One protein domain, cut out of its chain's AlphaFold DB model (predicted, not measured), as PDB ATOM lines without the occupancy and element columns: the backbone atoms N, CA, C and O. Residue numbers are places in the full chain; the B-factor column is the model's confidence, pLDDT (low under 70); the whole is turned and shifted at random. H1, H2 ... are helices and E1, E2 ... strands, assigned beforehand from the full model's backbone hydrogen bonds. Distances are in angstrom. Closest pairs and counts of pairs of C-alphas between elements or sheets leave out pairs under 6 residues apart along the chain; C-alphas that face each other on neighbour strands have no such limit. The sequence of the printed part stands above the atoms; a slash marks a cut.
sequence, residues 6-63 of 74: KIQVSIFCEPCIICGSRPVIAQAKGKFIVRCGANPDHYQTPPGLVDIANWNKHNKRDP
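Overview. This is residues 6 to 63 of the 74 residues of an uncharacterized protein of Mucilaginibacter rubeus (UniProt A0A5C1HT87). This domain has little regular structure: a two-stranded antiparallel hairpin, E1 and E2, with one short helix, H1, over it on the E2 side, and long loops before the hairpin and between it and H1. The printed part has 58 residues, of which 20 are in named elements, in the order E1, E2, H1, class mixed. It is compact, with a radius of gyration of the C-alphas of 10.5 A and spans of 36 by 24 by 18 A.

Arrangement. After residues 6 to 22, E1, residues 23 to 28, forms a hairpin with E2, residues 31 to 36, at 144 degrees between directions; N 26 and O 33 are within hydrogen-bond range at 2.9 A. The closest C-alphas of E2 and H1, residues 52 to 59, are those of Val 34 and Ile 52, 6.7 A apart. E1 and H1 are near each other, with 5 pairs of C-alphas within 10 A. In H1 every O i to N i+4 pair is within hydrogen-bond range.

Along the chain. E1 begins at C-alpha 23 (325.897, 231.476, 240.180) and is 14.9 A long; E2 is 16.3 A. H1, 10.4 A, ends at C-alpha 59 (317.191, 231.427, 234.998).

Size, cuts and confidence. The C-alphas of Gly 30 and Pro 63 are farthest apart, 36.3 A. The printed part has no cut. The link E1 to E2 is tight, and E2 to H1 is long, 15 residues. Residue 63 has pLDDT under 70.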
ATOM      1  N   LYS A   6     332.500 229.365 244.929       97.62
ATOM      2  CA  LYS A   6     332.319 229.066 243.506       97.62
ATOM      3  C   LYS A   6     331.770 227.652 243.342       97.62
ATOM      4  O   LYS A   6     332.291 226.712 243.936       97.62
ATOM      5  N   ILE A   7     330.752 227.507 242.500       97.50
ATOM      6  CA  ILE A   7     330.236 226.197 242.102       97.50
ATOM      7  C   ILE A   7     331.182 225.608 241.049       97.50
ATOM      8  O   ILE A   7     331.566 226.302 240.102       97.50
ATOM      9  N   GLN A   8     331.565 224.341 241.218       97.62
ATOM     10  CA  GLN A   8     332.422 223.632 240.266       97.62
ATOM     11  C   GLN A   8     331.820 223.653 238.854       97.62
ATOM     12  O   GLN A   8     330.605 223.602 238.674       97.62
ATOM     13  N   VAL A   9     332.679 223.733 237.837       94.62
ATOM     14  CA  VAL A   9     332.251 223.852 236.432       94.62
ATOM     15  C   VAL A   9     331.498 222.621 235.921       94.62
ATOM     16  O   VAL A   9     330.654 222.763 235.044       94.62
ATOM     17  N   SER A  10     331.751 221.447 236.507       97.25
ATOM     18  CA  SER A  10     331.062 220.186 236.209       97.25
ATOM     19  C   SER A  10     329.617 220.142 236.709       97.25
ATOM     20  O   SER A  10     328.833 219.322 236.239       97.25
ATOM     21  N   ILE A  11     329.241 221.020 237.643       97.19
ATOM     22  CA  ILE A  11     327.860 221.136 238.102       97.19
ATOM     23  C   ILE A  11     327.115 222.062 237.145       97.19
ATOM     24  O   ILE A  11     327.482 223.231 236.958       97.19
ATOM     25  N   PHE A  12     326.060 221.531 236.533       96.81
ATOM     26  CA  PHE A  12     325.203 222.308 235.651       96.81
ATOM     27  C   PHE A  12     324.458 223.388 236.441       96.81
ATOM     28  O   PHE A  12     323.776 223.116 237.432       96.81
ATOM     29  N   CYS A  13     324.573 224.621 235.963       98.00
ATOM     30  CA  CYS A  13     323.785 225.751 236.418       98.00
ATOM     31  C   CYS A  13     323.420 226.582 235.195       98.00
ATOM     32  O   CYS A  13     324.309 226.918 234.407       98.00
ATOM     33  N   GLU A  14     322.152 226.954 235.079       97.75
ATOM     34  CA  GLU A  14     321.732 227.955 234.105       97.75
ATOM     35  C   GLU A  14     322.527 229.251 234.336       97.75
ATOM     36  O   GLU A  14     322.786 229.630 235.490       97.75
ATOM     37  N   PRO A  15     322.953 229.949 233.274       97.00
ATOM     38  CA  PRO A  15     323.575 231.253 233.423       97.00
ATOM     39  C   PRO A  15     322.539 232.257 233.933       97.00
ATOM     40  O   PRO A  15     321.359 232.145 233.619       97.00
ATOM     41  N   CYS A  16     322.967 233.275 234.683       97.69
ATOM     42  CA  CYS A  16     322.062 234.338 235.116       97.69
ATOM     43  C   CYS A  16     321.300 234.923 233.913       97.69
ATOM     44  O   CYS A  16     321.920 235.335 232.929       97.69
ATOM     45  N   ILE A  17     319.971 234.998 233.988       96.12
ATOM     46  CA  ILE A  17     319.144 235.448 232.862       96.12
ATOM     47  C   ILE A  17     319.425 236.909 232.482       96.12
ATOM     48  O   ILE A  17     319.368 237.248 231.305       96.12
ATOM     49  N   ILE A  18     319.830 237.737 233.455       96.38
ATOM     50  CA  ILE A  18     320.128 239.166 233.270       96.38
ATOM     51  C   ILE A  18     321.527 239.393 232.674       96.38
ATOM     52  O   ILE A  18     321.675 240.188 231.753       96.38
ATOM     53  N   CYS A  19     322.569 238.719 233.183       96.44
ATOM     54  CA  CYS A  19     323.965 239.040 232.825       96.44
ATOM     55  C   CYS A  19     324.821 237.865 232.341       96.44
ATOM     56  O   CYS A  19     326.009 238.036 232.084       96.44
ATOM     57  N   GLY A  20     324.271 236.657 232.274       96.19
ATOM     58  CA  GLY A  20     324.986 235.466 231.814       96.19
ATOM     59  C   GLY A  20     325.988 234.867 232.811       96.19
ATOM     60  O   GLY A  20     326.532 233.797 232.549       96.19
ATOM     61  N   SER A  21     326.246 235.510 233.955       97.50
ATOM     62  CA  SER A  21     327.226 235.007 234.930       97.50
ATOM     63  C   SER A  21     326.798 233.678 235.570       97.50
ATOM     64  O   SER A  21     325.608 233.436 235.788       97.50
ATOM     65  N   ARG A  22     327.771 232.818 235.910       97.75
ATOM     66  CA  ARG A  22     327.515 231.606 236.705       97.75
ATOM     67  C   ARG A  22     327.130 231.986 238.143       97.75
ATOM     68  O   ARG A  22     327.695 232.943 238.684       97.75
ATOM     69  N   PRO A  23     326.211 231.246 238.781       98.44
ATOM     70  CA  PRO A  23     325.897 231.476 240.180       98.44
ATOM     71  C   PRO A  23     327.063 231.141 241.112       98.44
ATOM     72  O   PRO A  23     327.993 230.403 240.772       98.44
ATOM     73  N   VAL A  24     326.956 231.649 242.334       98.44
ATOM     74  CA  VAL A  24     327.801 231.302 243.478       98.44
ATOM     75  C   VAL A  24     326.927 230.934 244.673       98.44
ATOM     76  O   VAL A  24     325.779 231.371 244.777       98.44
ATOM     77  N   ILE A  25     327.483 230.154 245.597       98.25
ATOM     78  CA  ILE A  25     326.849 229.869 246.885       98.25
ATOM     79  C   ILE A  25     327.298 230.943 247.875       98.25
ATOM     80  O   ILE A  25     328.489 231.219 248.012       98.25
ATOM     81  N   ALA A  26     326.358 231.550 248.585       97.12
ATOM     82  CA  ALA A  26     326.642 232.502 249.655       97.12
ATOM     83  C   ALA A  26     325.835 232.151 250.909       97.12
ATOM     84  O   ALA A  26     324.987 231.257 250.884       97.12
ATOM     85  N   GLN A  27     326.104 232.853 252.010       96.00
ATOM     86  CA  GLN A  27     325.285 232.767 253.213       96.00
ATOM     87  C   GLN A  27     324.446 234.030 253.398       96.00
ATOM     88  O   GLN A  27     324.951 235.146 253.272       96.00
ATOM     89  N   ALA A  28     323.180 233.843 253.755       93.56
ATOM     90  CA  ALA A  28     322.269 234.897 254.175       93.56
ATOM     91  C   ALA A  28     321.535 234.439 255.440       93.56
ATOM     92  O   ALA A  28     320.898 233.386 255.450       93.56
ATOM     93  N   LYS A  29     321.635 235.227 256.520       91.19
ATOM     94  CA  LYS A  29     320.998 234.941 257.823       91.19
ATOM     95  C   LYS A  29     321.307 233.525 258.357       91.19
ATOM     96  O   LYS A  29     320.409 232.820 258.803       91.19
ATOM     97  N   GLY A  30     322.567 233.093 258.255       93.12
ATOM     98  CA  GLY A  30     323.022 231.776 258.731       93.12
ATOM     99  C   GLY A  30     322.584 230.580 257.874       93.12
ATOM    100  O   GLY A  30     322.832 229.442 258.257       93.12
ATOM    101  N   LYS A  31     321.948 230.816 256.722       96.12
ATOM    102  CA  LYS A  31     321.525 229.783 255.767       96.12
ATOM    103  C   LYS A  31     322.227 229.960 254.426       96.12
ATOM    104  O   LYS A  31     322.765 231.033 254.153       96.12
ATOM    105  N   PHE A  32     322.197 228.935 253.582       97.19
ATOM    106  CA  PHE A  32     322.740 229.013 252.232       97.19
ATOM    107  C   PHE A  32     321.743 229.638 251.258       97.19
ATOM    108  O   PHE A  32     320.529 229.477 251.382       97.19
ATOM    109  N   ILE A  33     322.291 230.345 250.276       97.88
ATOM    110  CA  ILE A  33     321.589 230.835 249.092       97.88
ATOM    111  C   ILE A  33     322.438 230.549 247.856       97.88
ATOM    112  O   ILE A  33     323.672 230.546 247.924       97.88
ATOM    113  N   VAL A  34     321.781 230.364 246.716       98.38
ATOM    114  CA  VAL A  34     322.409 230.431 245.394       98.38
ATOM    115  C   VAL A  34     322.056 231.787 244.803       98.38
ATOM    116  O   VAL A  34     320.884 232.154 244.761       98.38
ATOM    117  N   ARG A  35     323.056 232.557 244.376       98.00
ATOM    118  CA  ARG A  35     322.856 233.910 243.834       98.00
ATOM    119  C   ARG A  35     323.748 234.183 242.638       98.00
ATOM    120  O   ARG A  35     324.737 233.484 242.419       98.00
ATOM    121  N   CYS A  36     323.432 235.241 241.904       98.12
ATOM    122  CA  CYS A  36     324.256 235.715 240.799       98.12
ATOM    123  C   CYS A  36     325.689 236.029 241.274       98.12
ATOM    124  O   CYS A  36     325.907 236.686 242.302       98.12
ATOM    125  N   GLY A  37     326.669 235.519 240.519       97.44
ATOM    126  CA  GLY A  37     328.090 235.676 240.815       97.44
ATOM    127  C   GLY A  37     328.625 237.076 240.526       97.44
ATOM    128  O   GLY A  37     329.588 237.490 241.165       97.44
ATOM    129  N   ALA A  38     327.992 237.813 239.608       97.31
ATOM    130  CA  ALA A  38     328.392 239.173 239.245       97.31
ATOM    131  C   ALA A  38     327.697 240.259 240.084       97.31
ATOM    132  O   ALA A  38     328.333 241.239 240.450       97.31
ATOM    133  N   ASN A  39     326.407 240.092 240.400       96.81
ATOM    134  CA  ASN A  39     325.610 241.105 241.096       96.81
ATOM    135  C   ASN A  39     324.581 240.451 242.046       96.81
ATOM    136  O   ASN A  39     323.732 239.707 241.555       96.81
ATOM    137  N   PRO A  40     324.620 240.716 243.371       94.06
ATOM    138  CA  PRO A  40     323.617 240.226 244.327       94.06
ATOM    139  C   PRO A  40     322.166 240.473 243.928       94.06
ATOM    140  O   PRO A  40     321.308 239.647 244.234       94.06
ATOM    141  N   ASP A  41     321.911 241.612 243.285       96.19
ATOM    142  CA  ASP A  41     320.575 242.187 243.150       96.19
ATOM    143  C   ASP A  41     319.796 241.604 241.966       96.19
ATOM    144  O   ASP A  41     318.616 241.884 241.804       96.19
ATOM    145  N   HIS A  42     320.435 240.770 241.139       97.19
ATOM    146  CA  HIS A  42     319.766 240.096 240.024       97.19
ATOM    147  C   HIS A  42     318.767 239.053 240.525       97.19
ATOM    148  O   HIS A  42     317.561 239.185 240.362       97.19
ATOM    149  N   TYR A  43     319.287 237.983 241.119       97.75
ATOM    150  CA  TYR A  43     318.477 236.923 241.689       97.75
ATOM    151  C   TYR A  43     319.266 236.181 242.763       97.75
ATOM    152  O   TYR A  43     320.481 235.969 242.640       97.75
ATOM    153  N   GLN A  44     318.540 235.749 243.787       97.88
ATOM    154  CA  GLN A  44     319.004 234.841 244.821       97.88
ATOM    155  C   GLN A  44     317.860 233.921 245.243       97.88
ATOM    156  O   GLN A  44     316.705 234.344 245.321       97.88
ATOM    157  N   THR A  45     318.178 232.664 245.531       98.31
ATOM    158  CA  THR A  45     317.196 231.711 246.051       98.31
ATOM    159  C   THR A  45     316.783 232.079 247.478       98.31
ATOM    160  O   THR A  45     317.532 232.761 248.189       98.31
ATOM    161  N   PRO A  46     315.619 231.601 247.952       97.31
ATOM    162  CA  PRO A  46     315.259 231.707 249.360       97.31
ATOM    163  C   PRO A  46     316.351 231.118 250.278       97.31
ATOM    164  O   PRO A  46     316.957 230.104 249.920       97.31
ATOM    165  N   PRO A  47     316.609 231.708 251.463       97.19
ATOM    166  CA  PRO A  47     317.579 231.169 252.416       97.19
ATOM    167  C   PRO A  47     317.186 229.781 252.938       97.19
ATOM    168  O   PRO A  47     316.140 229.615 253.570       97.19
ATOM    169  N   GLY A  48     318.062 228.797 252.746       96.44
ATOM    170  CA  GLY A  48     317.828 227.402 253.115       96.44
ATOM    171  C   GLY A  48     319.063 226.529 252.905       96.44
ATOM    172  O   GLY A  48     320.174 226.905 253.284       96.44
ATOM    173  N   LEU A  49     318.853 225.350 252.322       96.19
ATOM    174  CA  LEU A  49     319.923 224.544 251.737       96.19
ATOM    175  C   LEU A  49     320.330 225.128 250.373       96.19
ATOM    176  O   LEU A  49     319.650 225.993 249.825       96.19
ATOM    177  N   VAL A  50     321.449 224.658 249.821       97.50
ATOM    178  CA  VAL A  50     321.882 225.032 248.467       97.50
ATOM    179  C   VAL A  50     320.836 224.560 247.448       97.50
ATOM    180  O   VAL A  50     320.651 223.361 247.268       97.50
ATOM    181  N   ASP A  51     320.171 225.501 246.770       97.81
ATOM    182  CA  ASP A  51     319.040 225.227 245.873       97.81
ATOM    183  C   ASP A  51     319.361 225.579 244.405       97.81
ATOM    184  O   ASP A  51     318.971 226.615 243.864       97.81
ATOM    185  N   ILE A  52     320.117 224.701 243.740       98.06
ATOM    186  CA  ILE A  52     320.468 224.863 242.316       98.06
ATOM    187  C   ILE A  52     319.237 224.670 241.415       98.06
ATOM    188  O   ILE A  52     319.146 225.285 240.354       98.06
ATOM    189  N   ALA A  53     318.267 223.852 241.832       98.00
ATOM    190  CA  ALA A  53     317.066 223.587 241.045       98.00
ATOM    191  C   ALA A  53     316.199 224.846 240.901       98.00
ATOM    192  O   ALA A  53     315.742 225.157 239.800       98.00
ATOM    193  N   ASN A  54     316.021 225.607 241.983       98.06
ATOM    194  CA  ASN A  54     315.305 226.880 241.959       98.06
ATOM    195  C   ASN A  54     316.057 227.939 241.147       98.06
ATOM    196  O   ASN A  54     315.459 228.587 240.287       98.06
ATOM    197  N   TRP A  55     317.382 228.029 241.321       98.19
ATOM    198  CA  TRP A  55     318.220 228.871 240.465       98.19
ATOM    199  C   TRP A  55     318.005 228.561 238.977       98.19
ATOM    200  O   TRP A  55     317.741 229.475 238.193       98.19
ATOM    201  N   ASN A  56     318.067 227.282 238.596       98.06
ATOM    202  CA  ASN A  56     317.873 226.853 237.214       98.06
ATOM    203  C   ASN A  56     316.453 227.151 236.729       98.06
ATOM    204  O   ASN A  56     316.285 227.655 235.628       98.06
ATOM    205  N   LYS A  57     315.427 226.918 237.552       97.44
ATOM    206  CA  LYS A  57     314.037 227.238 237.200       97.44
ATOM    207  C   LYS A  57     313.839 228.731 236.925       97.44
ATOM    208  O   LYS A  57     313.150 229.067 235.968       97.44
ATOM    209  N   HIS A  58     314.430 229.606 237.740       97.38
ATOM    210  CA  HIS A  58     314.343 231.056 237.551       97.38
ATOM    211  C   HIS A  58     315.107 231.532 236.307       97.38
ATOM    212  O   HIS A  58     314.633 232.406 235.591       97.38
ATOM    213  N   ASN A  59     316.289 230.963 236.054       97.06
ATOM    214  CA  ASN A  59     317.191 231.427 234.998       97.06
ATOM    215  C   ASN A  59     317.075 230.652 233.676       97.06
ATOM    216  O   ASN A  59     317.805 230.952 232.730       97.06
ATOM    217  N   LYS A  60     316.166 229.674 233.591       95.00
ATOM    218  CA  LYS A  60     315.919 228.888 232.380       95.00
ATOM    219  C   LYS A  60     315.552 229.817 231.224       95.00
ATOM    220  O   LYS A  60     314.544 230.519 231.280       95.00
ATOM    221  N   ARG A  61     316.348 229.789 230.155       85.81
ATOM    222  CA  ARG A  61     316.023 230.493 228.908       85.81
ATOM    223  C   ARG A  61     315.060 229.651 228.080       85.81
ATOM    224  O   ARG A  61     315.218 228.434 227.991       85.81
ATOM    225  N   ASP A  62     314.073 230.296 227.464       79.31
ATOM    226  CA  ASP A  62     313.277 229.643 226.428       79.31
ATOM    227  C   ASP A  62     314.203 229.360 225.229       79.31
ATOM    228  O   ASP A  62     314.818 230.300 224.715       79.31
ATOM    229  N   PRO A  63     314.321 228.101 224.764       68.31
ATOM    230  CA  PRO A  63     315.098 227.763 223.573       68.31
ATOM    231  C   PRO A  63     314.729 228.606 222.347       68.31
ATOM    232  O   PRO A  63     315.581 228.854 221.498       68.31
TER     233      PRO A  63